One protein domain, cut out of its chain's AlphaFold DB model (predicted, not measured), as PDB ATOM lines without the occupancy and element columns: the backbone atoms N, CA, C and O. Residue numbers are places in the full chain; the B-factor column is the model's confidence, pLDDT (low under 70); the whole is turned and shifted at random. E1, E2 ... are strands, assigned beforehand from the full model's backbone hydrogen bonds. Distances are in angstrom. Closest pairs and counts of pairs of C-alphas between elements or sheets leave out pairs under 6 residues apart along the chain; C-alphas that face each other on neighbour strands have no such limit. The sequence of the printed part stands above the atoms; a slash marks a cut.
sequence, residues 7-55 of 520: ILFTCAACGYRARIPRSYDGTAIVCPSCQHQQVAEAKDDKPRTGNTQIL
ATOM      1  N   ILE A   7     220.910 150.572 270.775       94.12
ATOM      2  CA  ILE A   7     221.651 149.466 270.149       94.12
ATOM      3  C   ILE A   7     222.809 150.006 269.297       94.12
ATOM      4  O   ILE A   7     222.736 151.115 268.752       94.12
ATOM      5  N   LEU A   8     223.898 149.240 269.174       94.88
ATOM      6  CA  LEU A   8     225.051 149.603 268.342       94.88
ATOM      7  C   LEU A   8     224.844 149.200 266.869       94.88
ATOM      8  O   LEU A   8     225.022 148.048 266.490       94.88
ATOM      9  N   PHE A   9     224.577 150.176 266.007       94.94
ATOM     10  CA  PHE A   9     224.571 150.019 264.554       94.94
ATOM     11  C   PHE A   9     225.991 150.126 263.982       94.94
ATOM     12  O   PHE A   9     226.700 151.104 264.238       94.94
ATOM     13  N   THR A  10     226.397 149.147 263.169       95.62
ATOM     14  CA  THR A  10     227.640 149.190 262.382       95.62
ATOM     15  C   THR A  10     227.316 148.964 260.911       95.62
ATOM     16  O   THR A  10     226.813 147.902 260.547       95.62
ATOM     17  N   CYS A  11     227.622 149.949 260.066       95.94
ATOM     18  CA  CYS A  11     227.401 149.838 258.631       95.94
ATOM     19  C   CYS A  11     228.384 148.841 258.000       95.94
ATOM     20  O   CYS A  11     229.596 149.041 258.087       95.94
ATOM     21  N   ALA A  12     227.873 147.818 257.316       96.06
ATOM     22  CA  ALA A  12     228.667 146.788 256.649       96.06
ATOM     23  C   ALA A  12     229.504 147.333 255.477       96.06
ATOM     24  O   ALA A  12     230.593 146.829 255.222       96.06
ATOM     25  N   ALA A  13     229.037 148.385 254.796       96.56
ATOM     26  CA  ALA A  13     229.712 148.934 253.619       96.56
ATOM     27  C   ALA A  13     230.899 149.859 253.947       96.56
ATOM     28  O   ALA A  13     231.877 149.884 253.210       96.56
ATOM     29  N   CYS A  14     230.823 150.638 255.033       96.19
ATOM     30  CA  CYS A  14     231.838 151.657 255.349       96.19
ATOM     31  C   CYS A  14     232.391 151.604 256.781       96.19
ATOM     32  O   CYS A  14     233.250 152.405 257.134       96.19
ATOM     33  N   GLY A  15     231.882 150.713 257.638       95.12
ATOM     34  CA  GLY A  15     232.319 150.593 259.032       95.12
ATOM     35  C   GLY A  15     231.836 151.707 259.972       95.12
ATOM     36  O   GLY A  15     232.244 151.725 261.133       95.12
ATOM     37  N   TYR A  16     230.971 152.624 259.518       95.38
ATOM     38  CA  TYR A  16     230.405 153.683 260.362       95.38
ATOM     39  C   TYR A  16     229.647 153.099 261.563       95.38
ATOM     40  O   TYR A  16     228.813 152.207 261.393       95.38
ATOM     41  N   ARG A  17     229.920 153.622 262.766       94.50
ATOM     42  CA  ARG A  17     229.353 153.144 264.036       94.50
ATOM     43  C   ARG A  17     228.494 154.203 264.707       94.50
ATOM     44  O   ARG A  17     228.963 155.311 264.969       94.50
ATOM     45  N   ALA A  18     227.278 153.823 265.072       94.94
ATOM     46  CA  ALA A  18     226.341 154.692 265.761       94.94
ATOM     47  C   ALA A  18     225.509 153.948 266.799       94.94
ATOM     48  O   ALA A  18     225.249 152.761 266.663       94.94
ATOM     49  N   ARG A  19     225.059 154.666 267.825       94.56
ATOM     50  CA  ARG A  19     224.044 154.197 268.766       94.56
ATOM     51  C   ARG A  19     222.684 154.709 268.307       94.56
ATOM     52  O   ARG A  19     222.510 155.923 268.206       94.56
ATOM     53  N   ILE A  20     221.755 153.807 268.025       95.06
ATOM     54  CA  ILE A  20     220.385 154.123 267.588       95.06
ATOM     55  C   ILE A  20     219.378 153.595 268.616       95.06
ATOM     56  O   ILE A  20     219.689 152.624 269.305       95.06
ATOM     57  N   PRO A  21     218.190 154.203 268.766       95.06
ATOM     58  CA  PRO A  21     217.153 153.676 269.647       95.06
ATOM     59  C   PRO A  21     216.764 152.244 269.271       95.06
ATOM     60  O   PRO A  21     216.677 151.908 268.090       95.06
ATOM     61  N   ARG A  22     216.472 151.408 270.269       93.56
ATOM     62  CA  ARG A  22     216.046 150.012 270.071       93.56
ATOM     63  C   ARG A  22     214.740 149.877 269.278       93.56
ATOM     64  O   ARG A  22     214.477 148.818 268.728       93.56
ATOM     65  N   SER A  23     213.954 150.949 269.153       93.12
ATOM     66  CA  SER A  23     212.782 151.004 268.268       93.12
ATOM     67  C   SER A  23     213.110 150.830 266.781       93.12
ATOM     68  O   SER A  23     212.198 150.599 265.994       93.12
ATOM     69  N   TYR A  24     214.385 150.932 266.392       94.12
ATOM     70  CA  TYR A  24     214.844 150.691 265.025       94.12
ATOM     71  C   TYR A  24     215.370 149.266 264.788       94.12
ATOM     72  O   TYR A  24     215.811 148.968 263.677       94.12
ATOM     73  N   ASP A  25     215.331 148.382 265.786       94.75
ATOM     74  CA  ASP A  25     215.679 146.970 265.605       94.75
ATOM     75  C   ASP A  25     214.754 146.310 264.567       94.75
ATOM     76  O   ASP A  25     213.539 146.510 264.581       94.75
ATOM     77  N   GLY A  26     215.335 145.592 263.607       94.75
ATOM     78  CA  GLY A  26     214.625 145.001 262.470       94.75
ATOM     79  C   GLY A  26     214.199 145.986 261.372       94.75
ATOM     80  O   GLY A  26     213.633 145.560 260.366       94.75
ATOM     81  N   THR A  27     214.477 147.291 261.500       96.12
ATOM     82  CA  THR A  27     214.146 148.274 260.451       96.12
ATOM     83  C   THR A  27     215.319 148.542 259.509       96.12
ATOM     84  O   THR A  27     216.484 148.545 259.910       96.12
ATOM     85  N   ALA A  28     215.015 148.783 258.228       96.50
ATOM     86  CA  ALA A  28     216.010 149.164 257.232       96.50
ATOM     87  C   ALA A  28     216.419 150.636 257.401       96.50
ATOM     88  O   ALA A  28     215.617 151.557 257.220       96.50
ATOM     89  N   ILE A  29     217.693 150.852 257.714       96.06
ATOM     90  CA  ILE A  29     218.279 152.161 257.984       96.06
ATOM     91  C   ILE A  29     219.294 152.506 256.898       96.06
ATOM     92  O   ILE A  29     220.097 151.670 256.484       96.06
ATOM     93  N   VAL A  30     219.295 153.766 256.464       97.44
ATOM     94  CA  VAL A  30     220.302 154.299 255.542       97.44
ATOM     95  C   VAL A  30     221.496 154.836 256.334       97.44
ATOM     96  O   VAL A  30     221.352 155.738 257.164       97.44
ATOM     97  N   CYS A  31     222.695 154.313 256.069       96.19
ATOM     98  CA  CYS A  31     223.920 154.801 256.696       96.19
ATOM     99  C   CYS A  31     224.189 156.270 256.304       96.19
ATOM    100  O   CYS A  31     224.301 156.563 255.113       96.19
ATOM    101  N   PRO A  32     224.394 157.199 257.256       94.56
ATOM    102  CA  PRO A  32     224.644 158.606 256.933       94.56
ATOM    103  C   PRO A  32     226.000 158.846 256.255       94.56
ATOM    104  O   PRO A  32     226.172 159.864 255.595       94.56
ATOM    105  N   SER A  33     226.960 157.924 256.406       94.94
ATOM    106  CA  SER A  33     228.303 158.078 255.839       94.94
ATOM    107  C   SER A  33     228.406 157.627 254.381       94.94
ATOM    108  O   SER A  33     229.148 158.239 253.623       94.94
ATOM    109  N   CYS A  34     227.712 156.554 253.987       96.25
ATOM    110  CA  CYS A  34     227.849 155.957 252.647       96.25
ATOM    111  C   CYS A  34     226.519 155.723 251.920       96.25
ATOM    112  O   CYS A  34     226.519 155.193 250.818       96.25
ATOM    113  N   GLN A  35     225.386 156.079 252.536       96.62
ATOM    114  CA  GLN A  35     224.030 155.869 252.013       96.62
ATOM    115  C   GLN A  35     223.640 154.403 251.748       96.62
ATOM    116  O   GLN A  35     222.578 154.141 251.193       96.62
ATOM    117  N   HIS A  36     224.445 153.436 252.194       97.06
ATOM    118  CA  HIS A  36     224.091 152.023 252.120       97.06
ATOM    119  C   HIS A  36     222.918 151.707 253.058       97.06
ATOM    120  O   HIS A  36     222.934 152.096 254.232       97.06
ATOM    121  N   GLN A  37     221.908 151.009 252.538       97.25
ATOM    122  CA  GLN A  37     220.740 150.559 253.289       97.25
ATOM    123  C   GLN A  37     221.042 149.211 253.948       97.25
ATOM    124  O   GLN A  37     221.416 148.259 253.270       97.25
ATOM    125  N   GLN A  38     220.874 149.126 255.264       96.31
ATOM    126  CA  GLN A  38     221.110 147.912 256.045       96.31
ATOM    127  C   GLN A  38     220.041 147.784 257.132       96.31
ATOM    128  O   GLN A  38     219.637 148.783 257.725       96.31
ATOM    129  N   VAL A  39     219.585 146.563 257.406       96.81
ATOM    130  CA  VAL A  39     218.686 146.285 258.534       96.81
ATOM    131  C   VAL A  39     219.486 146.364 259.833       96.81
ATOM    132  O   VAL A  39     220.550 145.753 259.948       96.81
ATOM    133  N   ALA A  40     219.019 147.159 260.794       94.44
ATOM    134  CA  ALA A  40     219.626 147.173 262.117       94.44
ATOM    135  C   ALA A  40     219.261 145.889 262.863       94.44
ATOM    136  O   ALA A  40     218.086 145.597 263.044       94.44
ATOM    137  N   GLU A  41     220.272 145.143 263.297       92.38
ATOM    138  CA  GLU A  41     220.114 143.959 264.139       92.38
ATOM    139  C   GLU A  41     220.636 144.283 265.540       92.38
ATOM    140  O   GLU A  41     221.780 144.731 265.688       92.38
ATOM    141  N   ALA A  42     219.836 144.029 266.574       86.75
ATOM    142  CA  ALA A  42     220.304 144.044 267.954       86.75
ATOM    143  C   ALA A  42     221.278 142.878 268.207       86.75
ATOM    144  O   ALA A  42     220.887 141.789 268.619       86.75
ATOM    145  N   LYS A  43     222.573 143.099 267.961       79.81
ATOM    146  CA  LYS A  43     223.640 142.218 268.465       79.81
ATOM    147  C   LYS A  43     224.065 142.674 269.857       79.81
ATOM    148  O   LYS A  43     224.147 143.873 270.107       79.81
ATOM    149  N   ASP A  44     224.341 141.707 270.731       55.00
ATOM    150  CA  ASP A  44     224.532 141.885 272.175       55.00
ATOM    151  C   ASP A  44     225.360 143.123 272.575       55.00
ATOM    152  O   ASP A  44     226.549 143.253 272.256       55.00
ATOM    153  N   ASP A  45     224.714 143.999 273.351       59.47
ATOM    154  CA  ASP A  45     225.223 145.252 273.917       59.47
ATOM    155  C   ASP A  45     226.253 145.008 275.033       59.47
ATOM    156  O   ASP A  45     226.061 145.378 276.195       59.47
ATOM    157  N   LYS A  46     227.406 144.414 274.714       60.88
ATOM    158  CA  LYS A  46     228.550 144.552 275.624       60.88
ATOM    159  C   LYS A  46     229.009 146.014 275.582       60.88
ATOM    160  O   LYS A  46     229.285 146.520 274.488       60.88
ATOM    161  N   PRO A  47     229.110 146.717 276.729       52.75
ATOM    162  CA  PRO A  47     229.504 148.119 276.766       52.75
ATOM    163  C   PRO A  47     230.937 148.254 276.253       52.75
ATOM    164  O   PRO A  47     231.909 148.037 276.971       52.75
ATOM    165  N   ARG A  48     231.072 148.590 274.971       54.44
ATOM    166  CA  ARG A  48     232.364 148.816 274.336       54.44
ATOM    167  C   ARG A  48     232.663 150.311 274.384       54.44
ATOM    168  O   ARG A  48     231.912 151.125 273.844       54.44
ATOM    169  N   THR A  49     233.739 150.665 275.076       49.94
ATOM    170  CA  THR A  49     234.275 152.024 275.170       49.94
ATOM    171  C   THR A  49     234.801 152.455 273.797       49.94
ATOM    172  O   THR A  49     235.730 151.870 273.249       49.94
ATOM    173  N   GLY A  50     234.159 153.450 273.188       63.72
ATOM    174  CA  GLY A  50     234.552 154.010 271.895       63.72
ATOM    175  C   GLY A  50     233.657 155.185 271.505       63.72
ATOM    176  O   GLY A  50     232.497 155.232 271.911       63.72
ATOM    177  N   ASN A  51     234.195 156.136 270.733       65.38
ATOM    178  CA  ASN A  51     233.474 157.309 270.221       65.38
ATOM    179  C   ASN A  51     232.372 156.892 269.229       65.38
ATOM    180  O   ASN A  51     232.552 156.945 268.016       65.38
ATOM    181  N   THR A  52     231.227 156.445 269.739       78.94
ATOM    182  CA  THR A  52     230.033 156.153 268.937       78.94
ATOM    183  C   THR A  52     229.101 157.355 268.959       78.94
ATOM    184  O   THR A  52     228.697 157.795 270.036       78.94
ATOM    185  N   GLN A  53     228.742 157.881 267.787       83.50
ATOM    186  CA  GLN A  53     227.759 158.960 267.674       83.50
ATOM    187  C   GLN A  53     226.350 158.431 267.986       83.50
ATOM    188  O   GLN A  53     226.018 157.309 267.613       83.50
ATOM    189  N   ILE A  54     225.520 159.225 268.667       88.00
ATOM    190  CA  ILE A  54     224.115 158.881 268.935       88.00
ATOM    191  C   ILE A  54     223.255 159.443 267.799       88.00
ATOM    192  O   ILE A  54     223.210 160.659 267.598       88.00
ATOM    193  N   LEU A  55     222.569 158.565 267.072       86.50
ATOM    194  CA  LEU A  55     221.604 158.916 266.030       86.50
ATOM    195  C   LEU A  55     220.191 158.770 266.593       86.50
ATOM    196  O   LEU A  55     219.675 157.666 266.706       86.50
TER     197      LEU A  55
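Overview. This is residues 7 to 55 of the 520 residues of an uncharacterized protein of Planctomycetes bacterium (UniProt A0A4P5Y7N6). With little regular structure, the domain is two small hairpins, E1 with E2 and E3 with E4, and a long loop, residues 40 to 55, that swings out and folds back to pair briefly with E2. The 49 printed residues have four named strands, E1 to E4 in chain order, in two antiparallel two-stranded sheets, and no named helix. It is all strand, with 15 residues in named elements, and compact, with a radius of gyration of the C-alphas of 10.0 A and spans of 26 by 21 by 16 A.

Arrangement. E1, residues 7 to 10, and E2, residues 17 to 21, form an antiparallel hairpin at 147 degrees; N 9 and O 18 are 2.8 A apart, within hydrogen-bond range. Residues 18 to 19 of E2 also pair, parallel, with residues 53 to 54. E3, residues 28 to 30, and E4, residues 37 to 39, form another at 144 degrees, with N 29 and O 38 at 2.8 A. E2 and E3 are apart.

Along the chain. E1 starts at C-alpha 7 (221.651, 149.466, 270.149) and spans 9.8 A; E2 spans 13.4 A. E3 spans 6.9 A, and E4 7.1 A, to C-alpha 39 (218.686, 146.285, 258.534).

Size, cuts and confidence. The farthest C-alphas, of Gln 35 and Lys 46, are 26.6 A apart. The printed part has no cut, and its three links between strands are short. Residues 44 to 51 have pLDDT under 70.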